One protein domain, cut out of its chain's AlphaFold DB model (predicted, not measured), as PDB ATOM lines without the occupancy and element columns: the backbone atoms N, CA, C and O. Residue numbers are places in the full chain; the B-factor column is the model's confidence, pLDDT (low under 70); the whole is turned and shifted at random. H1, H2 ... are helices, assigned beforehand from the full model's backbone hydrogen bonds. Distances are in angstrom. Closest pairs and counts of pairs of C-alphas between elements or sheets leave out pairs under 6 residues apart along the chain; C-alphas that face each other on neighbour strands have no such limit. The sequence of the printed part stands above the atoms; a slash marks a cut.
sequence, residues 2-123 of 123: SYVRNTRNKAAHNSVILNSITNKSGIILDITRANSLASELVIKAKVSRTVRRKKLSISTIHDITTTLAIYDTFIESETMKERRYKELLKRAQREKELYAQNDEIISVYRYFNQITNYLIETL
ATOM      1  N   SER A   2     190.826 262.651 175.936       72.31
ATOM      2  CA  SER A   2     189.963 263.850 175.855       72.31
ATOM      3  C   SER A   2     188.911 263.798 174.733       72.31
ATOM      4  O   SER A   2     187.779 264.196 174.964       72.31
ATOM      5  N   TYR A   3     189.235 263.244 173.562       76.12
ATOM      6  CA  TYR A   3     188.329 263.188 172.400       76.12
ATOM      7  C   TYR A   3     187.045 262.380 172.658       76.12
ATOM      8  O   TYR A   3     185.942 262.851 172.394       76.12
ATOM      9  N   VAL A   4     187.177 261.193 173.262       75.50
ATOM     10  CA  VAL A   4     186.031 260.349 173.648       75.50
ATOM     11  C   VAL A   4     185.170 261.067 174.692       75.50
ATOM     12  O   VAL A   4     183.944 261.100 174.581       75.50
ATOM     13  N   ARG A   5     185.814 261.708 175.680       78.94
ATOM     14  CA  ARG A   5     185.131 262.511 176.704       78.94
ATOM     15  C   ARG A   5     184.365 263.684 176.085       78.94
ATOM     16  O   ARG A   5     183.226 263.915 176.480       78.94
ATOM     17  N   ASN A   6     184.949 264.385 175.114       76.69
ATOM     18  CA  ASN A   6     184.316 265.507 174.418       76.69
ATOM     19  C   ASN A   6     183.065 265.058 173.660       76.69
ATOM     20  O   ASN A   6     182.007 265.663 173.831       76.69
ATOM     21  N   THR A   7     183.160 263.973 172.886       73.94
ATOM     22  CA  THR A   7     182.014 263.395 172.169       73.94
ATOM     23  C   THR A   7     180.899 263.005 173.138       73.94
ATOM     24  O   THR A   7     179.750 263.400 172.947       73.94
ATOM     25  N   ARG A   8     181.240 262.297 174.224       79.38
ATOM     26  CA  ARG A   8     180.276 261.889 175.258       79.38
ATOM     27  C   ARG A   8     179.584 263.093 175.898       79.38
ATOM     28  O   ARG A   8     178.368 263.091 176.034       79.38
ATOM     29  N   ASN A   9     180.347 264.117 176.280       80.12
ATOM     30  CA  ASN A   9     179.805 265.310 176.926       80.12
ATOM     31  C   ASN A   9     178.888 266.095 175.972       80.12
ATOM     32  O   ASN A   9     177.788 266.470 176.367       80.12
ATOM     33  N   LYS A  10     179.287 266.286 174.705       78.56
ATOM     34  CA  LYS A  10     178.443 266.944 173.690       78.56
ATOM     35  C   LYS A  10     177.110 266.208 173.496       78.56
ATOM     36  O   LYS A  10     176.068 266.853 173.422       78.56
ATOM     37  N   ALA A  11     177.146 264.874 173.452       74.94
ATOM     38  CA  ALA A  11     175.949 264.046 173.328       74.94
ATOM     39  C   ALA A  11     175.047 264.127 174.574       74.94
ATOM     40  O   ALA A  11     173.840 264.290 174.439       74.94
ATOM     41  N   ALA A  12     175.622 264.065 175.780       76.88
ATOM     42  CA  ALA A  12     174.870 264.113 177.037       76.88
ATOM     43  C   ALA A  12     174.186 265.467 177.287       76.88
ATOM     44  O   ALA A  12     173.105 265.513 177.864       76.88
ATOM     45  N   HIS A  13     174.797 266.564 176.838       72.94
ATOM     46  CA  HIS A  13     174.258 267.915 177.013       72.94
ATOM     47  C   HIS A  13     173.391 268.392 175.837       72.94
ATOM     48  O   HIS A  13     173.079 269.577 175.770       72.94
ATOM     49  N   ASN A  14     173.036 267.503 174.897       63.31
ATOM     50  CA  ASN A  14     172.291 267.827 173.673       63.31
ATOM     51  C   ASN A  14     172.848 269.067 172.949       63.31
ATOM     52  O   ASN A  14     172.108 269.926 172.468       63.31
ATOM     53  N   SER A  15     174.182 269.189 172.921       66.88
ATOM     54  CA  SER A  15     174.842 270.264 172.183       66.88
ATOM     55  C   SER A  15     174.377 270.218 170.729       66.88
ATOM     56  O   SER A  15     174.104 269.133 170.215       66.88
ATOM     57  N   VAL A  16     174.318 271.363 170.041       68.25
ATOM     58  CA  VAL A  16     173.879 271.433 168.635       68.25
ATOM     59  C   VAL A  16     174.952 270.838 167.712       68.25
ATOM     60  O   VAL A  16     175.649 271.536 166.972       68.25
ATOM     61  N   ILE A  17     175.123 269.516 167.795       72.56
ATOM     62  CA  ILE A  17     176.161 268.742 167.121       72.56
ATOM     63  C   ILE A  17     176.051 268.991 165.623       72.56
ATOM     64  O   ILE A  17     177.066 269.318 165.014       72.56
ATOM     65  N   LEU A  18     174.837 268.956 165.060       72.44
ATOM     66  CA  LEU A  18     174.589 269.188 163.634       72.44
ATOM     67  C   LEU A  18     175.158 270.525 163.131       72.44
ATOM     68  O   LEU A  18     175.833 270.531 162.108       72.44
ATOM     69  N   ASN A  19     175.003 271.630 163.867       71.38
ATOM     70  CA  ASN A  19     175.592 272.915 163.458       71.38
ATOM     71  C   ASN A  19     177.124 272.911 163.575       71.38
ATOM     72  O   ASN A  19     177.828 273.515 162.763       71.38
ATOM     73  N   SER A  20     177.661 272.185 164.560       73.12
ATOM     74  CA  SER A  20     179.109 272.062 164.746       73.12
ATOM     75  C   SER A  20     179.790 271.172 163.697       73.12
ATOM     76  O   SER A  20     180.973 271.372 163.428       73.12
ATOM     77  N   ILE A  21     179.081 270.199 163.098       77.25
ATOM     78  CA  ILE A  21     179.669 269.291 162.093       77.25
ATOM     79  C   ILE A  21     179.720 269.919 160.696       77.25
ATOM     80  O   ILE A  21     180.539 269.512 159.874       77.25
ATOM     81  N   THR A  22     178.852 270.897 160.417       75.94
ATOM     82  CA  THR A  22     178.716 271.553 159.106       75.94
ATOM     83  C   THR A  22     179.551 272.829 158.971       75.94
ATOM     84  O   THR A  22     179.370 273.578 158.023       75.94
ATOM     85  N   ASN A  23     180.515 273.069 159.870       67.31
ATOM     86  CA  ASN A  23     181.404 274.244 159.882       67.31
ATOM     87  C   ASN A  23     180.752 275.610 160.136       67.31
ATOM     88  O   ASN A  23     181.480 276.593 160.243       67.31
ATOM     89  N   LYS A  24     179.429 275.706 160.290       56.31
ATOM     90  CA  LYS A  24     178.754 277.009 160.415       56.31
ATOM     91  C   LYS A  24     178.890 277.668 161.795       56.31
ATOM     92  O   LYS A  24     178.632 278.859 161.911       56.31
ATOM     93  N   SER A  25     179.323 276.937 162.827       52.56
ATOM     94  CA  SER A  25     179.442 277.470 164.199       52.56
ATOM     95  C   SER A  25     180.567 276.844 165.048       52.56
ATOM     96  O   SER A  25     180.510 276.891 166.275       52.56
ATOM     97  N   GLY A  26     181.533 276.149 164.433       56.28
ATOM     98  CA  GLY A  26     182.475 275.263 165.136       56.28
ATOM     99  C   GLY A  26     183.880 275.833 165.362       56.28
ATOM    100  O   GLY A  26     184.357 276.663 164.596       56.28
ATOM    101  N   ILE A  27     184.578 275.318 166.386       60.78
ATOM    102  CA  ILE A  27     186.022 275.535 166.580       60.78
ATOM    103  C   ILE A  27     186.774 274.823 165.450       60.78
ATOM    104  O   ILE A  27     186.716 273.588 165.352       60.78
ATOM    105  N   ILE A  28     187.480 275.605 164.632       62.59
ATOM    106  CA  ILE A  28     188.437 275.116 163.639       62.59
ATOM    107  C   ILE A  28     189.742 274.794 164.368       62.59
ATOM    108  O   ILE A  28     190.338 275.655 165.010       62.59
ATOM    109  N   LEU A  29     190.169 273.539 164.288       60.56
ATOM    110  CA  LEU A  29     191.448 273.085 164.816       60.56
ATOM    111  C   LEU A  29     192.576 273.451 163.852       60.56
ATOM    112  O   LEU A  29     192.444 273.292 162.635       60.56
ATOM    113  N   ASP A  30     193.717 273.852 164.407       62.50
ATOM    114  CA  ASP A  30     194.966 273.878 163.656       62.50
ATOM    115  C   ASP A  30     195.390 272.432 163.334       62.50
ATOM    116  O   ASP A  30     195.743 271.636 164.210       62.50
ATOM    117  N   ILE A  31     195.312 272.082 162.046       56.03
ATOM    118  CA  ILE A  31     195.542 270.729 161.516       56.03
ATOM    119  C   ILE A  31     196.997 270.282 161.729       56.03
ATOM    120  O   ILE A  31     197.277 269.084 161.674       56.03
ATOM    121  N   THR A  32     197.928 271.203 162.015       52.66
ATOM    122  CA  THR A  32     199.325 270.857 162.339       52.66
ATOM    123  C   THR A  32     199.454 269.947 163.568       52.66
ATOM    124  O   THR A  32     200.506 269.343 163.764       52.66
ATOM    125  N   ARG A  33     198.378 269.778 164.357       51.03
ATOM    126  CA  ARG A  33     198.299 268.884 165.525       51.03
ATOM    127  C   ARG A  33     197.210 267.806 165.428       51.03
ATOM    128  O   ARG A  33     196.707 267.360 166.461       51.03
ATOM    129  N   ALA A  34     196.795 267.401 164.225       54.16
ATOM    130  CA  ALA A  34     195.848 266.291 164.091       54.16
ATOM    131  C   ALA A  34     196.412 265.032 164.783       54.16
ATOM    132  O   ALA A  34     197.566 264.665 164.562       54.16
ATOM    133  N   ASN A  35     195.611 264.380 165.631       63.66
ATOM    134  CA  ASN A  35     196.021 263.149 166.311       63.66
ATOM    135  C   ASN A  35     196.434 262.094 165.261       63.66
ATOM    136  O   ASN A  35     195.746 261.928 164.243       63.66
ATOM    137  N   SER A  36     197.551 261.398 165.497       77.44
ATOM    138  CA  SER A  36     198.108 260.404 164.572       77.44
ATOM    139  C   SER A  36     197.092 259.319 164.215       77.44
ATOM    140  O   SER A  36     196.968 258.994 163.040       77.44
ATOM    141  N   LEU A  37     196.284 258.853 165.174       89.69
ATOM    142  CA  LEU A  37     195.322 257.762 164.957       89.69
ATOM    143  C   LEU A  37     194.206 258.127 163.974       89.69
ATOM    144  O   LEU A  37     193.895 257.359 163.065       89.69
ATOM    145  N   ALA A  38     193.605 259.311 164.128       90.94
ATOM    146  CA  ALA A  38     192.566 259.760 163.205       90.94
ATOM    147  C   ALA A  38     193.140 259.936 161.798       90.94
ATOM    148  O   ALA A  38     192.517 259.507 160.831       90.94
ATOM    149  N   SER A  39     194.336 260.527 161.701       91.56
ATOM    150  CA  SER A  39     195.044 260.744 160.437       91.56
ATOM    151  C   SER A  39     195.406 259.430 159.743       91.56
ATOM    152  O   SER A  39     195.205 259.306 158.537       91.56
ATOM    153  N   GLU A  40     195.899 258.447 160.491       93.75
ATOM    154  CA  GLU A  40     196.251 257.123 159.985       93.75
ATOM    155  C   GLU A  40     195.018 256.385 159.457       93.75
ATOM    156  O   GLU A  40     195.029 255.926 158.313       93.75
ATOM    157  N   LEU A  41     193.927 256.352 160.232       96.06
ATOM    158  CA  LEU A  41     192.677 255.710 159.825       96.06
ATOM    159  C   LEU A  41     192.160 256.273 158.495       96.06
ATOM    160  O   LEU A  41     191.860 255.520 157.571       96.06
ATOM    161  N   VAL A  42     192.088 257.600 158.355       96.06
ATOM    162  CA  VAL A  42     191.559 258.206 157.121       96.06
ATOM    163  C   VAL A  42     192.496 258.040 155.921       96.06
ATOM    164  O   VAL A  42     192.037 258.088 154.778       96.06
ATOM    165  N   ILE A  43     193.802 257.862 156.150       95.75
ATOM    166  CA  ILE A  43     194.770 257.530 155.096       95.75
ATOM    167  C   ILE A  43     194.547 256.092 154.627       95.75
ATOM    168  O   ILE A  43     194.437 255.880 153.419       95.75
ATOM    169  N   LYS A  44     194.415 255.133 155.555       96.19
ATOM    170  CA  LYS A  44     194.119 253.726 155.240       96.19
ATOM    171  C   LYS A  44     192.789 253.577 154.496       96.19
ATOM    172  O   LYS A  44     192.741 252.924 153.459       96.19
ATOM    173  N   ALA A  45     191.767 254.324 154.918       97.50
ATOM    174  CA  ALA A  45     190.472 254.415 154.240       97.50
ATOM    175  C   ALA A  45     190.501 255.180 152.897       97.50
ATOM    176  O   ALA A  45     189.451 255.445 152.307       97.50
ATOM    177  N   LYS A  46     191.683 255.581 152.406       97.06
ATOM    178  CA  LYS A  46     191.895 256.286 151.128       97.06
ATOM    179  C   LYS A  46     191.078 257.580 150.987       97.06
ATOM    180  O   LYS A  46     190.739 257.998 149.879       97.06
ATOM    181  N   VAL A  47     190.774 258.263 152.093       97.25
ATOM    182  CA  VAL A  47     190.105 259.574 152.053       97.25
ATOM    183  C   VAL A  47     191.072 260.583 151.442       97.25
ATOM    184  O   VAL A  47     192.212 260.673 151.887       97.25
ATOM    185  N   SER A  48     190.658 261.364 150.442       96.12
ATOM    186  CA  SER A  48     191.575 262.268 149.727       96.12
ATOM    187  C   SER A  48     192.207 263.324 150.643       96.12
ATOM    188  O   SER A  48     191.585 263.801 151.593       96.12
ATOM    189  N   ARG A  49     193.444 263.753 150.344       92.94
ATOM    190  CA  ARG A  49     194.175 264.744 151.162       92.94
ATOM    191  C   ARG A  49     193.371 266.026 151.399       92.94
ATOM    192  O   ARG A  49     193.371 266.544 152.516       92.94
ATOM    193  N   THR A  50     192.676 266.509 150.372       93.56
ATOM    194  CA  THR A  50     191.821 267.700 150.443       93.56
ATOM    195  C   THR A  50     190.648 267.492 151.398       93.56
ATOM    196  O   THR A  50     190.405 268.333 152.262       93.56
ATOM    197  N   VAL A  51     189.959 266.348 151.306       94.25
ATOM    198  CA  VAL A  51     188.844 266.017 152.206       94.25
ATOM    199  C   VAL A  51     189.339 265.847 153.639       94.25
ATOM    200  O   VAL A  51     188.745 266.427 154.544       94.25
ATOM    201  N   ARG A  52     190.460 265.142 153.852       92.69
ATOM    202  CA  ARG A  52     191.073 264.977 155.181       92.69
ATOM    203  C   ARG A  52     191.352 266.326 155.838       92.69
ATOM    204  O   ARG A  52     190.902 266.550 156.954       92.69
ATOM    205  N   ARG A  53     192.025 267.246 155.131       89.19
ATOM    206  CA  ARG A  53     192.307 268.602 155.637       89.19
ATOM    207  C   ARG A  53     191.029 269.352 156.007       89.19
ATOM    208  O   ARG A  53     190.964 269.938 157.077       89.19
ATOM    209  N   LYS A  54     190.011 269.307 155.144       89.62
ATOM    210  CA  LYS A  54     188.743 270.019 155.362       89.62
ATOM    211  C   LYS A  54     187.917 269.444 156.518       89.62
ATOM    212  O   LYS A  54     187.214 270.197 157.180       89.62
ATOM    213  N   LYS A  55     187.923 268.122 156.705       91.50
ATOM    214  CA  LYS A  55     187.057 267.431 157.673       91.50
ATOM    215  C   LYS A  55     187.716 267.280 159.041       91.50
ATOM    216  O   LYS A  55     187.054 267.518 160.042       91.50
ATOM    217  N   LEU A  56     189.007 266.955 159.104       90.38
ATOM    218  CA  LEU A  56     189.723 266.818 160.378       90.38
ATOM    219  C   LEU A  56     190.027 268.159 161.058       90.38
ATOM    220  O   LEU A  56     190.319 268.166 162.249       90.38
ATOM    221  N   SER A  57     189.925 269.290 160.355       87.19
ATOM    222  CA  SER A  57     189.959 270.609 160.998       87.19
ATOM    223  C   SER A  57     188.694 270.915 161.801       87.19
ATOM    224  O   SER A  57     188.706 271.799 162.650       87.19
ATOM    225  N   ILE A  58     187.596 270.192 161.566       87.12
ATOM    226  CA  ILE A  58     186.340 270.377 162.290       87.12
ATOM    227  C   ILE A  58     186.425 269.576 163.585       87.12
ATOM    228  O   ILE A  58     186.406 268.345 163.547       87.12
ATOM    229  N   SER A  59     186.490 270.254 164.734       84.88
ATOM    230  CA  SER A  59     186.717 269.599 166.036       84.88
ATOM    231  C   SER A  59     185.774 268.426 166.314       84.88
ATOM    232  O   SER A  59     186.223 267.355 166.708       84.88
ATOM    233  N   THR A  60     184.475 268.575 166.041       86.19
ATOM    234  CA  THR A  60     183.507 267.485 166.235       86.19
ATOM    235  C   THR A  60     183.767 266.295 165.305       86.19
ATOM    236  O   THR A  60     183.690 265.152 165.750       86.19
ATOM    237  N   ILE A  61     184.124 266.523 164.037       90.88
ATOM    238  CA  ILE A  61     184.458 265.423 163.119       90.88
ATOM    239  C   ILE A  61     185.767 264.754 163.535       90.88
ATOM    240  O   ILE A  61     185.858 263.526 163.505       90.88
ATOM    241  N   HIS A  62     186.762 265.535 163.952       89.81
ATOM    242  CA  HIS A  62     188.018 265.019 164.482       89.81
ATOM    243  C   HIS A  62     187.787 264.137 165.717       89.81
ATOM    244  O   HIS A  62     188.297 263.017 165.767       89.81
ATOM    245  N   ASP A  63     186.989 264.598 166.685       88.25
ATOM    246  CA  ASP A  63     186.661 263.852 167.906       88.25
ATOM    247  C   ASP A  63     185.985 262.509 167.581       88.25
ATOM    248  O   ASP A  63     186.383 261.464 168.105       88.25
ATOM    249  N   ILE A  64     184.999 262.513 166.675       91.50
ATOM    250  CA  ILE A  64     184.286 261.298 166.250       91.50
ATOM    251  C   ILE A  64     185.225 260.358 165.482       91.50
ATOM    252  O   ILE A  64     185.273 259.168 165.786       91.50
ATOM    253  N   THR A  65     186.017 260.876 164.538       94.19
ATOM    254  CA  THR A  65     186.980 260.068 163.764       94.19
ATOM    255  C   THR A  65     188.014 259.424 164.685       94.19
ATOM    256  O   THR A  65     188.303 258.238 164.568       94.19
ATOM    257  N   THR A  66     188.534 260.186 165.650       93.19
ATOM    258  CA  THR A  66     189.478 259.676 166.652       93.19
ATOM    259  C   THR A  66     188.832 258.603 167.524       93.19
ATOM    260  O   THR A  66     189.469 257.608 167.846       93.19
ATOM    261  N   THR A  67     187.562 258.781 167.897       93.12
ATOM    262  CA  THR A  67     186.815 257.787 168.682       93.12
ATOM    263  C   THR A  67     186.664 256.475 167.912       93.12
ATOM    264  O   THR A  67     186.878 255.417 168.495       93.12
ATOM    265  N   LEU A  68     186.361 256.539 166.611       94.69
ATOM    266  CA  LEU A  68     186.319 255.356 165.745       94.69
ATOM    267  C   LEU A  68     187.690 254.682 165.636       94.69
ATOM    268  O   LEU A  68     187.767 253.474 165.811       94.69
ATOM    269  N   ALA A  69     188.765 255.450 165.434       94.75
ATOM    270  CA  ALA A  69     190.122 254.904 165.361       94.75
ATOM    271  C   ALA A  69     190.534 254.188 166.658       94.75
ATOM    272  O   ALA A  69     191.096 253.100 166.613       94.75
ATOM    273  N   ILE A  70     190.215 254.770 167.819       93.88
ATOM    274  CA  ILE A  70     190.445 254.134 169.125       93.88
ATOM    275  C   ILE A  70     189.623 252.847 169.235       93.88
ATOM    276  O   ILE A  70     190.157 251.818 169.630       93.88
ATOM    277  N   TYR A  71     188.336 252.883 168.888       94.56
ATOM    278  CA  TYR A  71     187.490 251.694 168.968       94.56
ATOM    279  C   TYR A  71     188.038 250.552 168.104       94.56
ATOM    280  O   TYR A  71     188.162 249.431 168.585       94.56
ATOM    281  N   ASP A  72     188.434 250.851 166.870       95.44
ATOM    282  CA  ASP A  72     189.000 249.866 165.951       95.44
ATOM    283  C   ASP A  72     190.333 249.281 166.438       95.44
ATOM    284  O   ASP A  72     190.571 248.083 166.324       95.44
ATOM    285  N   THR A  73     191.175 250.124 167.044       93.62
ATOM    286  CA  THR A  73     192.512 249.736 167.520       93.62
ATOM    287  C   THR A  73     192.460 248.872 168.780       93.62
ATOM    288  O   THR A  73     193.286 247.981 168.943       93.62
ATOM    289  N   PHE A  74     191.540 249.164 169.705       93.75
ATOM    290  CA  PHE A  74     191.561 248.587 171.056       93.75
ATOM    291  C   PHE A  74     190.501 247.513 171.303       93.75
ATOM    292  O   PHE A  74     190.575 246.811 172.308       93.75
ATOM    293  N   ILE A  75     189.488 247.394 170.446       94.81
ATOM    294  CA  ILE A  75     188.543 246.281 170.527       94.81
ATOM    295  C   ILE A  75     189.116 245.114 169.731       94.81
ATOM    296  O   ILE A  75     189.493 245.282 168.582       94.81
ATOM    297  N   GLU A  76     189.166 243.927 170.328       94.75
ATOM    298  CA  GLU A  76     189.722 242.727 169.676       94.75
ATOM    299  C   GLU A  76     188.643 241.857 169.020       94.75
ATOM    300  O   GLU A  76     188.919 241.058 168.134       94.75
ATOM    301  N   SER A  77     187.384 241.991 169.450       97.19
ATOM    302  CA  SER A  77     186.290 241.191 168.899       97.19
ATOM    303  C   SER A  77     185.796 241.765 167.573       97.19
ATOM    304  O   SER A  77     185.061 242.758 167.546       97.19
ATOM    305  N   GLU A  78     186.116 241.069 166.485       95.94
ATOM    306  CA  GLU A  78     185.664 241.405 165.131       95.94
ATOM    307  C   GLU A  78     184.130 241.417 165.018       95.94
ATOM    308  O   GLU A  78     183.545 242.364 164.493       95.94
ATOM    309  N   THR A  79     183.430 240.466 165.651       96.19
ATOM    310  CA  THR A  79     181.955 240.465 165.706       96.19
ATOM    311  C   THR A  79     181.394 241.717 166.393       96.19
ATOM    312  O   THR A  79     180.363 242.260 165.980       96.19
ATOM    313  N   MET A  80     182.047 242.208 167.454       96.00
ATOM    314  CA  MET A  80     181.612 243.438 168.123       96.00
ATOM    315  C   MET A  80     181.830 244.669 167.246       96.00
ATOM    316  O   MET A  80     180.945 245.533 167.211       96.00
ATOM    317  N   LYS A  81     182.965 244.730 166.538       97.00
ATOM    318  CA  LYS A  81     183.267 245.790 165.572       97.00
ATOM    319  C   LYS A  81     182.256 245.826 164.446       97.00
ATOM    320  O   LYS A  81     181.587 246.844 164.269       97.00
ATOM    321  N   GLU A  82     182.055 244.697 163.775       95.75
ATOM    322  CA  GLU A  82     181.130 244.570 162.652       95.75
ATOM    323  C   GLU A  82     179.725 245.045 163.035       95.75
ATOM    324  O   GLU A  82     179.129 245.900 162.369       95.75
ATOM    325  N   ARG A  83     179.213 244.552 164.175       96.19
ATOM    326  CA  ARG A  83     177.903 244.952 164.698       96.19
ATOM    327  C   ARG A  83     177.827 246.461 164.912       96.19
ATOM    328  O   ARG A  83     176.820 247.077 164.560       96.19
ATOM    329  N   ARG A  84     178.867 247.066 165.496       95.44
ATOM    330  CA  ARG A  84     178.878 248.499 165.810       95.44
ATOM    331  C   ARG A  84     178.964 249.364 164.554       95.44
ATOM    332  O   ARG A  84     178.262 250.371 164.472       95.44
ATOM    333  N   TYR A  85     179.778 248.976 163.579       95.88
ATOM    334  CA  TYR A  85     179.940 249.699 162.317       95.88
ATOM    335  C   TYR A  85     178.651 249.677 161.490       95.88
ATOM    336  O   TYR A  85     178.182 250.726 161.044       95.88
ATOM    337  N   LYS A  86     177.998 248.512 161.393       94.44
ATOM    338  CA  LYS A  86     176.680 248.378 160.750       94.44
ATOM    339  C   LYS A  86     175.605 249.202 161.461       94.44
ATOM    340  O   LYS A  86     174.803 249.871 160.809       94.44
ATOM    341  N   GLU A  87     175.591 249.195 162.796       94.94
ATOM    342  CA  GLU A  87     174.655 250.006 163.581       94.94
ATOM    343  C   GLU A  87     174.846 251.510 163.326       94.94
ATOM    344  O   GLU A  87     173.860 252.233 163.165       94.94
ATOM    345  N   LEU A  88     176.095 251.980 163.259       92.25
ATOM    346  CA  LEU A  88     176.416 253.378 162.981       92.25
ATOM    347  C   LEU A  88     175.854 253.825 161.624       92.25
ATOM    348  O   LEU A  88     175.171 254.849 161.563       92.25
ATOM    349  N   LEU A  89     176.083 253.042 160.563       91.19
ATOM    350  CA  LEU A  89     175.557 253.334 159.225       91.19
ATOM    351  C   LEU A  89     174.026 253.355 159.213       91.19
ATOM    352  O   LEU A  89     173.426 254.311 158.721       91.19
ATOM    353  N   LYS A  90     173.389 252.352 159.831       92.75
ATOM    354  CA  LYS A  90     171.925 252.274 159.924       92.75
ATOM    355  C   LYS A  90     171.336 253.497 160.628       92.75
ATOM    356  O   LYS A  90     170.345 254.059 160.167       92.75
ATOM    357  N   ARG A  91     171.939 253.931 161.741       90.69
ATOM    358  CA  ARG A  91     171.487 255.116 162.488       90.69
ATOM    359  C   ARG A  91     171.680 256.403 161.686       90.69
ATOM    360  O   ARG A  91     170.790 257.245 161.704       90.69
ATOM    361  N   ALA A  92     172.794 256.539 160.969       88.75
ATOM    362  CA  ALA A  92     173.072 257.714 160.143       88.75
ATOM    363  C   ALA A  92     172.086 257.875 158.970       88.75
ATOM    364  O   ALA A  92     171.846 258.993 158.524       88.75
ATOM    365  N   GLN A  93     171.501 256.776 158.485       90.38
ATOM    366  CA  GLN A  93     170.569 256.769 157.354       90.38
ATOM    367  C   GLN A  93     169.087 256.890 157.746       90.38
ATOM    368  O   GLN A  93     168.256 257.038 156.854       90.38
ATOM    369  N   ARG A  94     168.744 256.810 159.041       89.75
ATOM    370  CA  ARG A  94     167.354 256.664 159.519       89.75
ATOM    371  C   ARG A  94     166.403 257.752 159.006       89.75
ATOM    372  O   ARG A  94     165.270 257.438 158.685       89.75
ATOM    373  N   GLU A  95     166.879 258.990 158.945       88.38
ATOM    374  CA  GLU A  95     166.095 260.170 158.551       88.38
ATOM    375  C   GLU A  95     166.748 260.866 157.344       88.38
ATOM    376  O   GLU A  95     166.842 262.094 157.282       88.38
ATOM    377  N   LYS A  96     167.313 260.084 156.413       89.69
ATOM    378  CA  LYS A  96     168.108 260.613 155.291       89.69
ATOM    379  C   LYS A  96     167.323 261.619 154.443       89.69
ATOM    380  O   LYS A  96     167.914 262.561 153.922       89.69
ATOM    381  N   GLU A  97     166.007 261.448 154.340       93.25
ATOM    382  CA  GLU A  97     165.096 262.309 153.590       93.25
ATOM    383  C   GLU A  97     165.086 263.742 154.141       93.25
ATOM    384  O   GLU A  97     165.091 264.689 153.357       93.25
ATOM    385  N   LEU A  98     165.181 263.920 155.469       89.69
ATOM    386  CA  LEU A  98     165.206 265.244 156.114       89.69
ATOM    387  C   LEU A  98     166.448 266.065 155.749       89.69
ATOM    388  O   LEU A  98     166.436 267.292 155.830       89.69
ATOM    389  N   TYR A  99     167.531 265.394 155.357       87.62
ATOM    390  CA  TYR A  99     168.819 266.023 155.071       87.62
ATOM    391  C   TYR A  99     169.237 265.887 153.604       87.62
ATOM    392  O   TYR A  99     170.337 266.305 153.245       87.62
ATOM    393  N   ALA A 100     168.365 265.345 152.748       90.31
ATOM    394  CA  ALA A 100     168.661 265.036 151.348       90.31
ATOM    395  C   ALA A 100     169.000 266.271 150.493       90.31
ATOM    396  O   ALA A 100     169.634 266.135 149.452       90.31
ATOM    397  N   GLN A 101     168.608 267.469 150.938       92.31
ATOM    398  CA  GLN A 101     168.920 268.743 150.279       92.31
ATOM    399  C   GLN A 101     170.075 269.508 150.953       92.31
ATOM    400  O   GLN A 101     170.409 270.614 150.539       92.31
ATOM    401  N   ASN A 102     170.689 268.957 152.007       90.69
ATOM    402  CA  ASN A 102     171.777 269.611 152.730       90.69
ATOM    403  C   ASN A 102     173.139 269.022 152.336       90.69
ATOM    404  O   ASN A 102     173.612 268.044 152.921       90.69
ATOM    405  N   ASP A 103     173.802 269.667 151.376       91.25
ATOM    406  CA  ASP A 103     175.097 269.231 150.840       91.25
ATOM    407  C   ASP A 103     176.200 269.102 151.900       91.25
ATOM    408  O   ASP A 103     177.083 268.244 151.792       91.25
ATOM    409  N   GLU A 104     176.171 269.925 152.949       89.25
ATOM    410  CA  GLU A 104     177.168 269.870 154.019       89.25
ATOM    411  C   GLU A 104     176.998 268.606 154.860       89.25
ATOM    412  O   GLU A 104     177.981 267.898 155.105       89.25
ATOM    413  N   ILE A 105     175.761 268.288 155.251       90.31
ATOM    414  CA  ILE A 105     175.433 267.067 155.995       90.31
ATOM    415  C   ILE A 105     175.729 265.841 155.132       90.31
ATOM    416  O   ILE A 105     176.406 264.922 155.595       90.31
ATOM    417  N   ILE A 106     175.331 265.855 153.857       93.06
ATOM    418  CA  ILE A 106     175.633 264.776 152.905       93.06
ATOM    419  C   ILE A 106     177.146 264.590 152.763       93.06
ATOM    420  O   ILE A 106     177.643 263.464 152.761       93.06
ATOM    421  N   SER A 107     177.911 265.679 152.694       93.88
ATOM    422  CA  SER A 107     179.373 265.629 152.641       93.88
ATOM    423  C   SER A 107     179.984 265.010 153.903       93.88
ATOM    424  O   SER A 107     180.983 264.295 153.809       93.88
ATOM    425  N   VAL A 108     179.426 265.276 155.090       93.06
ATOM    426  CA  VAL A 108     179.868 264.634 156.339       93.06
ATOM    427  C   VAL A 108     179.488 263.153 156.365       93.06
ATOM    428  O   VAL A 108     180.331 262.325 156.706       93.06
ATOM    429  N   TYR A 109     178.275 262.805 155.930       94.50
ATOM    430  CA  TYR A 109     177.844 261.416 155.795       94.50
ATOM    431  C   TYR A 109     178.766 260.631 154.857       94.50
ATOM    432  O   TYR A 109     179.281 259.594 155.253       94.50
ATOM    433  N   ARG A 110     179.052 261.142 153.651       95.62
ATOM    434  CA  ARG A 110     179.948 260.478 152.684       95.62
ATOM    435  C   ARG A 110     181.340 260.224 153.265       95.62
ATOM    436  O   ARG A 110     181.898 259.155 153.048       95.62
ATOM    437  N   TYR A 111     181.869 261.184 154.028       96.50
ATOM    438  CA  TYR A 111     183.148 261.041 154.724       96.50
ATOM    439  C   TYR A 111     183.129 259.885 155.736       96.50
ATOM    440  O   TYR A 111     183.996 259.017 155.676       96.50
ATOM    441  N   PHE A 112     182.135 259.833 156.631       96.31
ATOM    442  CA  PHE A 112     182.045 258.745 157.611       96.31
ATOM    443  C   PHE A 112     181.688 257.405 156.965       96.31
ATOM    444  O   PHE A 112     182.268 256.396 157.337       96.31
ATOM    445  N   ASN A 113     180.817 257.395 155.955       96.69
ATOM    446  CA  ASN A 113     180.446 256.191 155.217       96.69
ATOM    447  C   ASN A 113     181.661 255.539 154.546       96.69
ATOM    448  O   ASN A 113     181.817 254.328 154.626       96.69
ATOM    449  N   GLN A 114     182.552 256.328 153.934       97.75
ATOM    450  CA  GLN A 114     183.793 255.804 153.359       97.75
ATOM    451  C   GLN A 114     184.678 255.135 154.422       97.75
ATOM    452  O   GLN A 114     185.182 254.039 154.197       97.75
ATOM    453  N   ILE A 115     184.854 255.777 155.581       97.56
ATOM    454  CA  ILE A 115     185.669 255.239 156.680       97.56
ATOM    455  C   ILE A 115     185.042 253.962 157.239       97.56
ATOM    456  O   ILE A 115     185.736 252.973 157.429       97.56
ATOM    457  N   THR A 116     183.735 253.969 157.499       97.00
ATOM    458  CA  THR A 116     183.041 252.820 158.083       97.00
ATOM    459  C   THR A 116     182.964 251.642 157.115       97.00
ATOM    460  O   THR A 116     183.120 250.512 157.562       97.00
ATOM    461  N   ASN A 117     182.797 251.878 155.810       96.56
ATOM    462  CA  ASN A 117     182.868 250.808 154.813       96.56
ATOM    463  C   ASN A 117     184.264 250.187 154.757       96.56
ATOM    464  O   ASN A 117     184.365 248.970 154.843       96.56
ATOM    465  N   TYR A 118     185.323 251.007 154.720       97.44
ATOM    466  CA  TYR A 118     186.698 250.508 154.825       97.44
ATOM    467  C   TYR A 118     186.872 249.632 156.071       97.44
ATOM    468  O   TYR A 118     187.356 248.515 155.965       97.44
ATOM    469  N   LEU A 119     186.417 250.111 157.233       96.75
ATOM    470  CA  LEU A 119     186.532 249.368 158.484       96.75
ATOM    471  C   LEU A 119     185.794 248.027 158.448       96.75
ATOM    472  O   LEU A 119     186.309 247.076 159.006       96.75
ATOM    473  N   ILE A 120     184.620 247.941 157.810       95.69
ATOM    474  CA  ILE A 120     183.866 246.685 157.647       95.69
ATOM    475  C   ILE A 120     184.567 245.732 156.669       95.69
ATOM    476  O   ILE A 120     184.561 244.530 156.894       95.69
ATOM    477  N   GLU A 121     185.144 246.256 155.587       95.44
ATOM    478  CA  GLU A 121     185.839 245.471 154.555       95.44
ATOM    479  C   GLU A 121     187.175 244.883 155.039       95.44
ATOM    480  O   GLU A 121     187.695 243.968 154.404       95.44
ATOM    481  N   THR A 122     187.739 245.416 156.128       93.31
ATOM    482  CA  THR A 122     189.037 244.997 156.679       93.31
ATOM    483  C   THR A 122     188.962 244.260 158.020       93.31
ATOM    484  O   THR A 122     190.011 244.099 158.645       93.31
ATOM    485  N   LEU A 123     187.766 243.864 158.473       87.62
ATOM    486  CA  LEU A 123     187.592 242.897 159.576       87.62
ATOM    487  C   LEU A 123     187.939 241.486 159.085       87.62
ATOM    488  O   LEU A 123     188.625 240.752 159.828       87.62
TER     489      LEU A 123
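This is residues 2 to 123 of the 123 residues of an uncharacterized protein of Leuconostoc citreum (UniProt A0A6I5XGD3). Three long helices, H8, H5 and H6, run side by side with their centres in a loose triangle, H8 and H5 the same way and H6 opposite ways to both. H1 and H3 cross H5 on opposite sides of it, H4 makes a corner with the beginning of H5, short H2 sits near the beginnings of H5 and H8, and short H7, which comes between H6 and H8 along the chain, lies out beyond the end of H6, its centre the farthest of the helices' centres from the mean of the C-alphas at 18.3 A. The 122 printed residues hold eight named helices, H1 to H8 in chain order, and no named strand; the class is all helix. The whole is compact, with a radius of gyration of the C-alphas of 13.9 A and a rounded outline of 37 by 36 by 30 A.

H8, the longest helix, holds residues 103 to 121 and measures 26.3 A, from C-alpha 103 at (175.097, 269.231, 150.840) to C-alpha 121 at (185.839, 245.471, 154.555). H6, residues 78 to 93, measures 22.9 A, and H5, residues 59 to 74, 22.1 A. H1, residues 2 to 12, measures 15.1 A and begins at C-alpha 2 at (189.963, 263.850, 175.855). H3 holds residues 36 to 44, H4 49 to 56, H2 17 to 21 and H7 96 to 99.

H8 touches H6 at a shallow tilt of 19 degrees, opposite ways; the closest C-alphas, of Ile 120 and Glu 82, are 6.1 A apart. H8 and H5 are close but not clearly touching, at a shallow tilt of 8 degrees, the same way, with the C-alphas of Leu 119 and Asp 72 closest at 7.9 A. H5 is the hub, touching four helices. Its residues 60 to 67 touch H1 at a steep tilt of 66 degrees, the closest C-alphas being Asp 63 and Tyr 3 at 4.8 A. H3 touches H5 about perpendicular, at 81 degrees, with the C-alphas of Ala 38 and Thr 66 closest at 4.6 A. H4 and H5 only just touch, and only at the corner, with 3 pairs of C-alphas within 8 A, closest Leu 56 and His 62 at 4.8 A. H2 touches H5, its Ile 21 C-alpha 5.9 A from that of Thr 60, the closest pair. H7 and H8 are close but not clearly touching, with the C-alphas of Tyr 99 and Ile 105 closest at 6.8 A. In H1 to H6 and H8 every O i to N i+4 pair is within hydrogen-bond range; H7 is too short for such a pair.

The C-alphas of Glu 76 and Gln 101, the two farthest apart, are 38.5 A apart. The printed part has no cut. The link from H2 to H3 is long, residues 22 to 35, and the other links are tight. The mean pLDDT of the printed part is 86.1; residues 14 to 16 and 23 to 35 are under 70.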